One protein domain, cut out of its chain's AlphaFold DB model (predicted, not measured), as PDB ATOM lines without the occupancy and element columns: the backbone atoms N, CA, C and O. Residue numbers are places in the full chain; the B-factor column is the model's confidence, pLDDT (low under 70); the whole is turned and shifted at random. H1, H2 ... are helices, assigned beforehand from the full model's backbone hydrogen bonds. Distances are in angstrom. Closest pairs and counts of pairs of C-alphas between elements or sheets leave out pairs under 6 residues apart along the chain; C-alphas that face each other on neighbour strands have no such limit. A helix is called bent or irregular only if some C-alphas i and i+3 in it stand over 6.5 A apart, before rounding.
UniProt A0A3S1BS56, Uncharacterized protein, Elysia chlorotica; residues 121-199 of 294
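This is residues 121 to 199 of the 294 residues of an uncharacterized protein of Elysia chlorotica (UniProt A0A3S1BS56). The model is an open U: H1 stands crosswise at the beginning of H2, H2 and little H3 form one side, a loop at residues 163 to 174 makes the turn, and bent H4 runs back as the other side across a gap. The printed part has 79 residues with four named helices, H1 to H4, and no named strand: all helix. It is only just loose, close to extended, with a radius of gyration of the C-alphas of 17.0 A and spans of 50 by 30 by 17 A.

H1, residues 121 to 131, is close to but not clearly touching H2, residues 139 to 155; the closest C-alphas, of Asn 127 and Ile 139, are 7.9 A apart, and the lines are about perpendicular at 88 degrees. H2, with residues 152 to 155 alone, only just touches H3, residues 159 to 162, and only at the corner, with 3 pairs of C-alphas within 8 A; the closest, Leu 152 and Ser 159, are 6.6 A apart. H4, residues 175 to 198, was assigned as one helix by its hydrogen bonds but is bent, with C-alphas 182 and 185 7.1 A apart; arms H4a, residues 175 to 182, and H4b, residues 185 to 198, stand at a steep tilt of 55 degrees. Both arms are apart from H1, H2 and H3. Every O i to N i+4 pair is within hydrogen-bond range in H1, H2, H4a and H4b; H3 is too short for one.

H1 begins at C-alpha 121 (8.091, 58.921, 25.418) and is 14.6 A long; H2 is 24.3 A, H3 5.1 A, H4a 10.4 A, and H4b 20.3 A, ending at C-alpha 198 (16.823, 41.014, 12.205).

The C-alphas of Ser 121 and His 170, the two farthest apart, are 53.6 A apart. The printed part has no cut; the link H3 to H4 is long, with 12 residues. Residues 166 to 172 and 178 to 199 stand free. pLDDT is under 70 at residues 121 to 141, 143 and 195 to 199.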
ATOM      1  N   SER A 121       7.119  57.972  25.983       55.06
ATOM      2  CA  SER A 121       8.091  58.921  25.418       55.06
ATOM      3  C   SER A 121       9.397  58.957  26.225       55.06
ATOM      4  O   SER A 121      10.483  58.883  25.650       55.06
ATOM      5  N   SER A 122       9.321  58.951  27.561       60.62
ATOM      6  CA  SER A 122      10.507  58.887  28.432       60.62
ATOM      7  C   SER A 122      11.283  57.574  28.268       60.62
ATOM      8  O   SER A 122      12.514  57.590  28.238       60.62
ATOM      9  N   PHE A 123      10.594  56.440  28.105       59.16
ATOM     10  CA  PHE A 123      11.227  55.155  27.800       59.16
ATOM     11  C   PHE A 123      11.760  55.079  26.367       59.16
ATOM     12  O   PHE A 123      12.798  54.460  26.158       59.16
ATOM     13  N   SER A 124      11.135  55.748  25.398       58.38
ATOM     14  CA  SER A 124      11.642  55.887  24.030       58.38
ATOM     15  C   SER A 124      12.929  56.716  24.007       58.38
ATOM     16  O   SER A 124      13.937  56.276  23.458       58.38
ATOM     17  N   VAL A 125      12.965  57.852  24.714       60.75
ATOM     18  CA  VAL A 125      14.187  58.646  24.930       60.75
ATOM     19  C   VAL A 125      15.252  57.832  25.669       60.75
ATOM     20  O   VAL A 125      16.403  57.825  25.244       60.75
ATOM     21  N   MET A 126      14.895  57.075  26.712       61.06
ATOM     22  CA  MET A 126      15.843  56.204  27.420       61.06
ATOM     23  C   MET A 126      16.383  55.079  26.524       61.06
ATOM     24  O   MET A 126      17.584  54.833  26.520       61.06
ATOM     25  N   ASN A 127      15.531  54.442  25.718       59.09
ATOM     26  CA  ASN A 127      15.916  53.445  24.719       59.09
ATOM     27  C   ASN A 127      16.826  54.059  23.643       59.09
ATOM     28  O   ASN A 127      17.811  53.442  23.243       59.09
ATOM     29  N   ASN A 128      16.564  55.302  23.233       55.69
ATOM     30  CA  ASN A 128      17.405  56.059  22.309       55.69
ATOM     31  C   ASN A 128      18.755  56.451  22.933       55.69
ATOM     32  O   ASN A 128      19.766  56.365  22.244       55.69
ATOM     33  N   ILE A 129      18.822  56.783  24.225       56.84
ATOM     34  CA  ILE A 129      20.079  57.034  24.959       56.84
ATOM     35  C   ILE A 129      20.883  55.736  25.132       56.84
ATOM     36  O   ILE A 129      22.066  55.710  24.814       56.84
ATOM     37  N   ILE A 130      20.231  54.636  25.523       56.91
ATOM     38  CA  ILE A 130      20.798  53.272  25.544       56.91
ATOM     39  C   ILE A 130      21.245  52.819  24.136       56.91
ATOM     40  O   ILE A 130      22.089  51.931  23.998       56.91
ATOM     41  N   THR A 131      20.692  53.439  23.090       57.69
ATOM     42  CA  THR A 131      21.044  53.243  21.683       57.69
ATOM     43  C   THR A 131      22.088  54.285  21.244       57.69
ATOM     44  O   THR A 131      23.272  54.061  21.478       57.69
ATOM     45  N   SER A 132      21.703  55.377  20.571       53.38
ATOM     46  CA  SER A 132      22.547  56.515  20.136       53.38
ATOM     47  C   SER A 132      24.049  56.217  19.951       53.38
ATOM     48  O   SER A 132      24.402  55.686  18.896       53.38
ATOM     49  N   SER A 133      24.933  56.507  20.919       55.75
ATOM     50  CA  SER A 133      26.394  56.506  20.694       55.75
ATOM     51  C   SER A 133      27.299  55.791  21.714       55.75
ATOM     52  O   SER A 133      28.419  55.448  21.336       55.75
ATOM     53  N   THR A 134      26.892  55.514  22.960       50.41
ATOM     54  CA  THR A 134      27.816  55.019  24.012       50.41
ATOM     55  C   THR A 134      27.460  53.631  24.565       50.41
ATOM     56  O   THR A 134      26.295  53.308  24.762       50.41
ATOM     57  N   ASN A 135      28.491  52.792  24.776       57.12
ATOM     58  CA  ASN A 135      28.496  51.417  25.330       57.12
ATOM     59  C   ASN A 135      27.125  50.775  25.662       57.12
ATOM     60  O   ASN A 135      26.762  50.549  26.818       57.12
ATOM     61  N   ARG A 136      26.384  50.430  24.603       54.00
ATOM     62  CA  ARG A 136      24.998  49.945  24.661       54.00
ATOM     63  C   ARG A 136      24.865  48.620  25.422       54.00
ATOM     64  O   ARG A 136      25.520  47.634  25.074       54.00
ATOM     65  N   THR A 137      23.926  48.550  26.366       57.34
ATOM     66  CA  THR A 137      23.419  47.284  26.934       57.34
ATOM     67  C   THR A 137      21.945  47.119  26.571       57.34
ATOM     68  O   THR A 137      21.200  48.091  26.579       57.34
ATOM     69  N   LEU A 138      21.505  45.910  26.208       63.50
ATOM     70  CA  LEU A 138      20.090  45.668  25.893       63.50
ATOM     71  C   LEU A 138      19.234  45.840  27.156       63.50
ATOM     72  O   LEU A 138      19.724  45.570  28.249       63.50
ATOM     73  N   ILE A 139      17.954  46.201  27.022       64.06
ATOM     74  CA  ILE A 139      17.043  46.399  28.169       64.06
ATOM     75  C   ILE A 139      17.004  45.154  29.079       64.06
ATOM     76  O   ILE A 139      17.101  45.275  30.298       64.06
ATOM     77  N   GLU A 140      16.985  43.952  28.497       65.06
ATOM     78  CA  GLU A 140      17.104  42.671  29.215       65.06
ATOM     79  C   GLU A 140      18.416  42.559  30.015       65.06
ATOM     80  O   GLU A 140      18.433  42.130  31.167       65.06
ATOM     81  N   THR A 141      19.534  42.984  29.415       69.06
ATOM     82  CA  THR A 141      20.864  42.985  30.047       69.06
ATOM     83  C   THR A 141      20.940  44.023  31.167       69.06
ATOM     84  O   THR A 141      21.482  43.733  32.229       69.06
ATOM     85  N   TYR A 142      20.354  45.204  30.968       71.69
ATOM     86  CA  TYR A 142      20.249  46.258  31.975       71.69
ATOM     87  C   TYR A 142      19.416  45.799  33.182       71.69
ATOM     88  O   TYR A 142      19.869  45.921  34.322       71.69
ATOM     89  N   GLN A 143      18.255  45.172  32.950       66.38
ATOM     90  CA  GLN A 143      17.454  44.557  34.014       66.38
ATOM     91  C   GLN A 143      18.224  43.448  34.748       66.38
ATOM     92  O   GLN A 143      18.202  43.412  35.978       66.38
ATOM     93  N   ALA A 144      18.948  42.578  34.035       71.19
ATOM     94  CA  ALA A 144      19.769  41.533  34.649       71.19
ATOM     95  C   ALA A 144      20.898  42.113  35.524       71.19
ATOM     96  O   ALA A 144      21.062  41.693  36.672       71.19
ATOM     97  N   ILE A 145      21.623  43.126  35.030       76.25
ATOM     98  CA  ILE A 145      22.651  43.858  35.789       76.25
ATOM     99  C   ILE A 145      22.042  44.479  37.051       76.25
ATOM    100  O   ILE A 145      22.616  44.350  38.132       76.25
ATOM    101  N   HIS A 146      20.867  45.106  36.946       73.12
ATOM    102  CA  HIS A 146      20.175  45.673  38.104       73.12
ATOM    103  C   HIS A 146      19.737  44.599  39.109       73.12
ATOM    104  O   HIS A 146      20.017  44.761  40.295       73.12
ATOM    105  N   LYS A 147      19.158  43.470  38.675       75.56
ATOM    106  CA  LYS A 147      18.805  42.351  39.572       75.56
ATOM    107  C   LYS A 147      20.027  41.805  40.325       75.56
ATOM    108  O   LYS A 147      19.962  41.638  41.541       75.56
ATOM    109  N   VAL A 148      21.164  41.597  39.650       78.19
ATOM    110  CA  VAL A 148      22.422  41.162  40.298       78.19
ATOM    111  C   VAL A 148      22.929  42.213  41.293       78.19
ATOM    112  O   VAL A 148      23.219  41.891  42.444       78.19
ATOM    113  N   LYS A 149      22.969  43.486  40.883       76.88
ATOM    114  CA  LYS A 149      23.387  44.623  41.716       76.88
ATOM    115  C   LYS A 149      22.527  44.772  42.973       76.88
ATOM    116  O   LYS A 149      23.075  44.983  44.052       76.88
ATOM    117  N   TYR A 150      21.207  44.619  42.868       72.38
ATOM    118  CA  TYR A 150      20.310  44.644  44.025       72.38
ATOM    119  C   TYR A 150      20.497  43.425  44.930       72.38
ATOM    120  O   TYR A 150      20.502  43.595  46.146       72.38
ATOM    121  N   LYS A 151      20.735  42.225  44.382       74.44
ATOM    122  CA  LYS A 151      21.006  41.021  45.186       74.44
ATOM    123  C   LYS A 151      22.270  41.185  46.047       74.44
ATOM    124  O   LYS A 151      22.227  40.899  47.243       74.44
ATOM    125  N   LEU A 152      23.342  41.736  45.468       77.19
ATOM    126  CA  LEU A 152      24.591  42.075  46.168       77.19
ATOM    127  C   LEU A 152      24.389  43.172  47.226       77.19
ATOM    128  O   LEU A 152      24.749  42.993  48.390       77.19
ATOM    129  N   LEU A 153      23.752  44.289  46.849       72.88
ATOM    130  CA  LEU A 153      23.462  45.391  47.772       72.88
ATOM    131  C   LEU A 153      22.558  44.952  48.931       72.88
ATOM    132  O   LEU A 153      22.781  45.380  50.061       72.88
ATOM    133  N   ASN A 154      21.577  44.081  48.690       70.94
ATOM    134  CA  ASN A 154      20.719  43.542  49.738       70.94
ATOM    135  C   ASN A 154      21.503  42.650  50.709       70.94
ATOM    136  O   ASN A 154      21.376  42.820  51.918       70.94
ATOM    137  N   ALA A 155      22.354  41.763  50.185       75.00
ATOM    138  CA  ALA A 155      23.232  40.909  50.984       75.00
ATOM    139  C   ALA A 155      24.333  41.681  51.741       75.00
ATOM    140  O   ALA A 155      24.977  41.100  52.608       75.00
ATOM    141  N   GLN A 156      24.565  42.962  51.409       81.31
ATOM    142  CA  GLN A 156      25.672  43.790  51.921       81.31
ATOM    143  C   GLN A 156      27.059  43.149  51.707       81.31
ATOM    144  O   GLN A 156      28.000  43.425  52.444       81.31
ATOM    145  N   LYS A 157      27.182  42.312  50.670       82.12
ATOM    146  CA  LYS A 157      28.400  41.582  50.302       82.12
ATOM    147  C   LYS A 157      28.915  42.035  48.942       82.12
ATOM    148  O   LYS A 157      28.133  42.359  48.045       82.12
ATOM    149  N   THR A 158      30.233  42.009  48.763       84.12
ATOM    150  CA  THR A 158      30.842  42.130  47.433       84.12
ATOM    151  C   THR A 158      30.495  40.913  46.567       84.12
ATOM    152  O   THR A 158      30.098  39.859  47.069       84.12
ATOM    153  N   SER A 159      30.688  41.019  45.248       77.88
ATOM    154  CA  SER A 159      30.508  39.856  44.366       77.88
ATOM    155  C   SER A 159      31.504  38.733  44.664       77.88
ATOM    156  O   SER A 159      31.176  37.578  44.425       77.88
ATOM    157  N   THR A 160      32.683  39.043  45.214       80.19
ATOM    158  CA  THR A 160      33.621  38.026  45.704       80.19
ATOM    159  C   THR A 160      33.041  37.312  46.926       80.19
ATOM    160  O   THR A 160      32.782  36.121  46.837       80.19
ATOM    161  N   GLN A 161      32.679  38.036  47.992       83.38
ATOM    162  CA  GLN A 161      32.097  37.491  49.237       83.38
ATOM    163  C   GLN A 161      30.749  36.764  49.068       83.38
ATOM    164  O   GLN A 161      30.309  36.037  49.968       83.38
ATOM    165  N   MET A 162      30.025  37.017  47.970       80.62
ATOM    166  CA  MET A 162      28.766  36.334  47.657       80.62
ATOM    167  C   MET A 162      28.971  34.993  46.936       80.62
ATOM    168  O   MET A 162      28.156  34.092  47.122       80.62
ATOM    169  N   PHE A 163      30.039  34.850  46.145       79.38
ATOM    170  CA  PHE A 163      30.385  33.611  45.428       79.38
ATOM    171  C   PHE A 163      31.646  32.929  45.996       79.38
ATOM    172  O   PHE A 163      32.242  32.063  45.358       79.38
ATOM    173  N   GLU A 164      32.047  33.322  47.203       80.31
ATOM    174  CA  GLU A 164      33.177  32.778  47.947       80.31
ATOM    175  C   GLU A 164      32.896  31.336  48.391       80.31
ATOM    176  O   GLU A 164      31.887  31.047  49.041       80.31
ATOM    177  N   ARG A 165      33.800  30.416  48.039       80.31
ATOM    178  CA  ARG A 165      33.800  29.044  48.564       80.31
ATOM    179  C   ARG A 165      34.432  29.069  49.952       80.31
ATOM    180  O   ARG A 165      35.520  29.615  50.093       80.31
ATOM    181  N   LYS A 166      33.775  28.440  50.938       79.19
ATOM    182  CA  LYS A 166      34.291  28.310  52.318       79.19
ATOM    183  C   LYS A 166      35.726  27.775  52.330       79.19
ATOM    184  O   LYS A 166      36.582  28.341  52.994       79.19
ATOM    185  N   ASP A 167      35.965  26.749  51.515       80.94
ATOM    186  CA  ASP A 167      37.271  26.140  51.294       80.94
ATOM    187  C   ASP A 167      37.596  26.207  49.791       80.94
ATOM    188  O   ASP A 167      36.957  25.501  48.999       80.94
ATOM    189  N   PRO A 168      38.572  27.024  49.349       75.44
ATOM    190  CA  PRO A 168      38.893  27.177  47.928       75.44
ATOM    191  C   PRO A 168      39.539  25.922  47.318       75.44
ATOM    192  O   PRO A 168      39.551  25.776  46.095       75.44
ATOM    193  N   VAL A 169      40.030  24.996  48.145       78.75
ATOM    194  CA  VAL A 169      40.560  23.700  47.699       78.75
ATOM    195  C   VAL A 169      39.439  22.658  47.634       78.75
ATOM    196  O   VAL A 169      39.101  22.199  46.546       78.75
ATOM    197  N   HIS A 170      38.802  22.337  48.766       77.56
ATOM    198  CA  HIS A 170      37.984  21.121  48.906       77.56
ATOM    199  C   HIS A 170      36.466  21.294  48.701       77.56
ATOM    200  O   HIS A 170      35.774  20.308  48.460       77.56
ATOM    201  N   SER A 171      35.918  22.513  48.776       80.19
ATOM    202  CA  SER A 171      34.465  22.725  48.641       80.19
ATOM    203  C   SER A 171      33.993  22.475  47.194       80.19
ATOM    204  O   SER A 171      34.662  22.956  46.277       80.19
ATOM    205  N   PRO A 172      32.864  21.791  46.923       79.81
ATOM    206  CA  PRO A 172      32.395  21.585  45.551       79.81
ATOM    207  C   PRO A 172      32.097  22.915  44.837       79.81
ATOM    208  O   PRO A 172      31.565  23.857  45.424       79.81
ATOM    209  N   VAL A 173      32.441  22.996  43.550       79.56
ATOM    210  CA  VAL A 173      32.102  24.138  42.682       79.56
ATOM    211  C   VAL A 173      30.680  23.959  42.150       79.56
ATOM    212  O   VAL A 173      30.333  22.866  41.713       79.56
ATOM    213  N   ASP A 174      29.875  25.026  42.131       82.38
ATOM    214  CA  ASP A 174      28.556  25.022  41.481       82.38
ATOM    215  C   ASP A 174      28.710  24.778  39.959       82.38
ATOM    216  O   ASP A 174      29.225  25.650  39.240       82.38
ATOM    217  N   PRO A 175      28.266  23.617  39.434       83.00
ATOM    218  CA  PRO A 175      28.426  23.288  38.023       83.00
ATOM    219  C   PRO A 175      27.520  24.147  37.130       83.00
ATOM    220  O   PRO A 175      27.857  24.385  35.970       83.00
ATOM    221  N   SER A 176      26.401  24.655  37.659       85.12
ATOM    222  CA  SER A 176      25.483  25.521  36.921       85.12
ATOM    223  C   SER A 176      26.093  26.906  36.712       85.12
ATOM    224  O   SER A 176      26.132  27.391  35.580       85.12
ATOM    225  N   LEU A 177      26.679  27.502  37.759       82.06
ATOM    226  CA  LEU A 177      27.413  28.765  37.666       82.06
ATOM    227  C   LEU A 177      28.595  28.643  36.695       82.06
ATOM    228  O   LEU A 177      28.765  29.501  35.827       82.06
ATOM    229  N   CYS A 178      29.358  27.548  36.784       82.44
ATOM    230  CA  CYS A 178      30.460  27.258  35.868       82.44
ATOM    231  C   CYS A 178      29.982  27.194  34.403       82.44
ATOM    232  O   CYS A 178      30.501  27.909  33.542       82.44
ATOM    233  N   TYR A 179      28.921  26.426  34.126       88.88
ATOM    234  CA  TYR A 179      28.302  26.328  32.801       88.88
ATOM    235  C   TYR A 179      27.795  27.684  32.275       88.88
ATOM    236  O   TYR A 179      27.997  28.015  31.099       88.88
ATOM    237  N   TYR A 180      27.163  28.507  33.119       84.81
ATOM    238  CA  TYR A 180      26.693  29.830  32.707       84.81
ATOM    239  C   TYR A 180      27.851  30.781  32.387       84.81
ATOM    240  O   TYR A 180      27.800  31.438  31.349       84.81
ATOM    241  N   VAL A 181      28.919  30.808  33.191       83.56
ATOM    242  CA  VAL A 181      30.118  31.621  32.915       83.56
ATOM    243  C   VAL A 181      30.788  31.186  31.605       83.56
ATOM    244  O   VAL A 181      31.024  32.023  30.731       83.56
ATOM    245  N   GLN A 182      31.009  29.882  31.407       85.62
ATOM    246  CA  GLN A 182      31.619  29.340  30.185       85.62
ATOM    247  C   GLN A 182      30.787  29.606  28.916       85.62
ATOM    248  O   GLN A 182      31.340  29.797  27.828       85.62
ATOM    249  N   THR A 183      29.453  29.613  29.021       88.19
ATOM    250  CA  THR A 183      28.568  29.803  27.858       88.19
ATOM    251  C   THR A 183      28.151  31.255  27.615       88.19
ATOM    252  O   THR A 183      27.784  31.577  26.481       88.19
ATOM    253  N   ALA A 184      28.246  32.153  28.604       79.56
ATOM    254  CA  ALA A 184      27.797  33.546  28.508       79.56
ATOM    255  C   ALA A 184      28.402  34.303  27.313       79.56
ATOM    256  O   ALA A 184      27.661  34.882  26.517       79.56
ATOM    257  N   ALA A 185      29.725  34.242  27.126       78.62
ATOM    258  CA  ALA A 185      30.401  34.925  26.019       78.62
ATOM    259  C   ALA A 185      29.913  34.427  24.643       78.62
ATOM    260  O   ALA A 185      29.575  35.225  23.765       78.62
ATOM    261  N   LYS A 186      29.787  33.102  24.472       83.94
ATOM    262  CA  LYS A 186      29.279  32.477  23.237       83.94
ATOM    263  C   LYS A 186      27.820  32.877  22.968       83.94
ATOM    264  O   LYS A 186      27.481  33.238  21.840       83.94
ATOM    265  N   ARG A 187      26.972  32.884  24.006       82.25
ATOM    266  CA  ARG A 187      25.566  33.328  23.936       82.25
ATOM    267  C   ARG A 187      25.459  34.805  23.533       82.25
ATOM    268  O   ARG A 187      24.714  35.124  22.609       82.25
ATOM    269  N   MET A 188      26.253  35.688  24.143       75.69
ATOM    270  CA  MET A 188      26.279  37.130  23.854       75.69
ATOM    271  C   MET A 188      26.707  37.440  22.410       75.69
ATOM    272  O   MET A 188      26.087  38.273  21.745       75.69
ATOM    273  N   VAL A 189      27.733  36.756  21.890       77.94
ATOM    274  CA  VAL A 189      28.181  36.914  20.493       77.94
ATOM    275  C   VAL A 189      27.102  36.451  19.509       77.94
ATOM    276  O   VAL A 189      26.820  37.145  18.529       77.94
ATOM    277  N   THR A 190      26.445  35.319  19.777       80.81
ATOM    278  CA  THR A 190      25.337  34.819  18.948       80.81
ATOM    279  C   THR A 190      24.116  35.743  18.998       80.81
ATOM    280  O   THR A 190      23.535  36.028  17.950       80.81
ATOM    281  N   ALA A 191      23.772  36.300  20.163       74.62
ATOM    282  CA  ALA A 191      22.703  37.292  20.294       74.62
ATOM    283  C   ALA A 191      22.984  38.551  19.453       74.62
ATOM    284  O   ALA A 191      22.142  38.945  18.645       74.62
ATOM    285  N   LYS A 192      24.197  39.124  19.542       70.62
ATOM    286  CA  LYS A 192      24.616  40.268  18.704       70.62
ATOM    287  C   LYS A 192      24.504  39.965  17.202       70.62
ATOM    288  O   LYS A 192      23.994  40.794  16.448       70.62
ATOM    289  N   ARG A 193      24.922  38.770  16.761       74.06
ATOM    290  CA  ARG A 193      24.789  38.323  15.359       74.06
ATOM    291  C   ARG A 193      23.326  38.189  14.924       74.06
ATOM    292  O   ARG A 193      22.985  38.616  13.825       74.06
ATOM    293  N   ASN A 194      22.458  37.644  15.774       74.25
ATOM    294  CA  ASN A 194      21.039  37.463  15.459       74.25
ATOM    295  C   ASN A 194      20.268  38.792  15.411       74.25
ATOM    296  O   ASN A 194      19.421  38.960  14.538       74.25
ATOM    297  N   ILE A 195      20.598  39.758  16.273       68.88
ATOM    298  CA  ILE A 195      20.038  41.121  16.215       68.88
ATOM    299  C   ILE A 195      20.453  41.813  14.906       68.88
ATOM    300  O   ILE A 195      19.599  42.316  14.182       68.88
ATOM    301  N   SER A 196      21.738  41.739  14.540       64.75
ATOM    302  CA  SER A 196      22.272  42.302  13.285       64.75
ATOM    303  C   SER A 196      21.649  41.698  12.010       64.75
ATOM    304  O   SER A 196      21.637  42.336  10.963       64.75
ATOM    305  N   ARG A 197      21.081  40.484  12.093       67.50
ATOM    306  CA  ARG A 197      20.319  39.837  11.006       67.50
ATOM    307  C   ARG A 197      18.832  40.209  10.970       67.50
ATOM    308  O   ARG A 197      18.205  40.020   9.936       67.50
ATOM    309  N   ARG A 198      18.254  40.668  12.087       61.91
ATOM    310  CA  ARG A 198      16.823  41.014  12.205       61.91
ATOM    311  C   ARG A 198      16.520  42.480  11.907       61.91
ATOM    312  O   ARG A 198      15.374  42.800  11.617       61.91
ATOM    313  N   ILE A 199      17.521  43.355  11.966       59.22
ATOM    314  CA  ILE A 199      17.402  44.730  11.476       59.22
ATOM    315  C   ILE A 199      17.550  44.685   9.945       59.22
ATOM    316  O   ILE A 199      18.636  44.337   9.471       59.22
TER     317      ILE A 199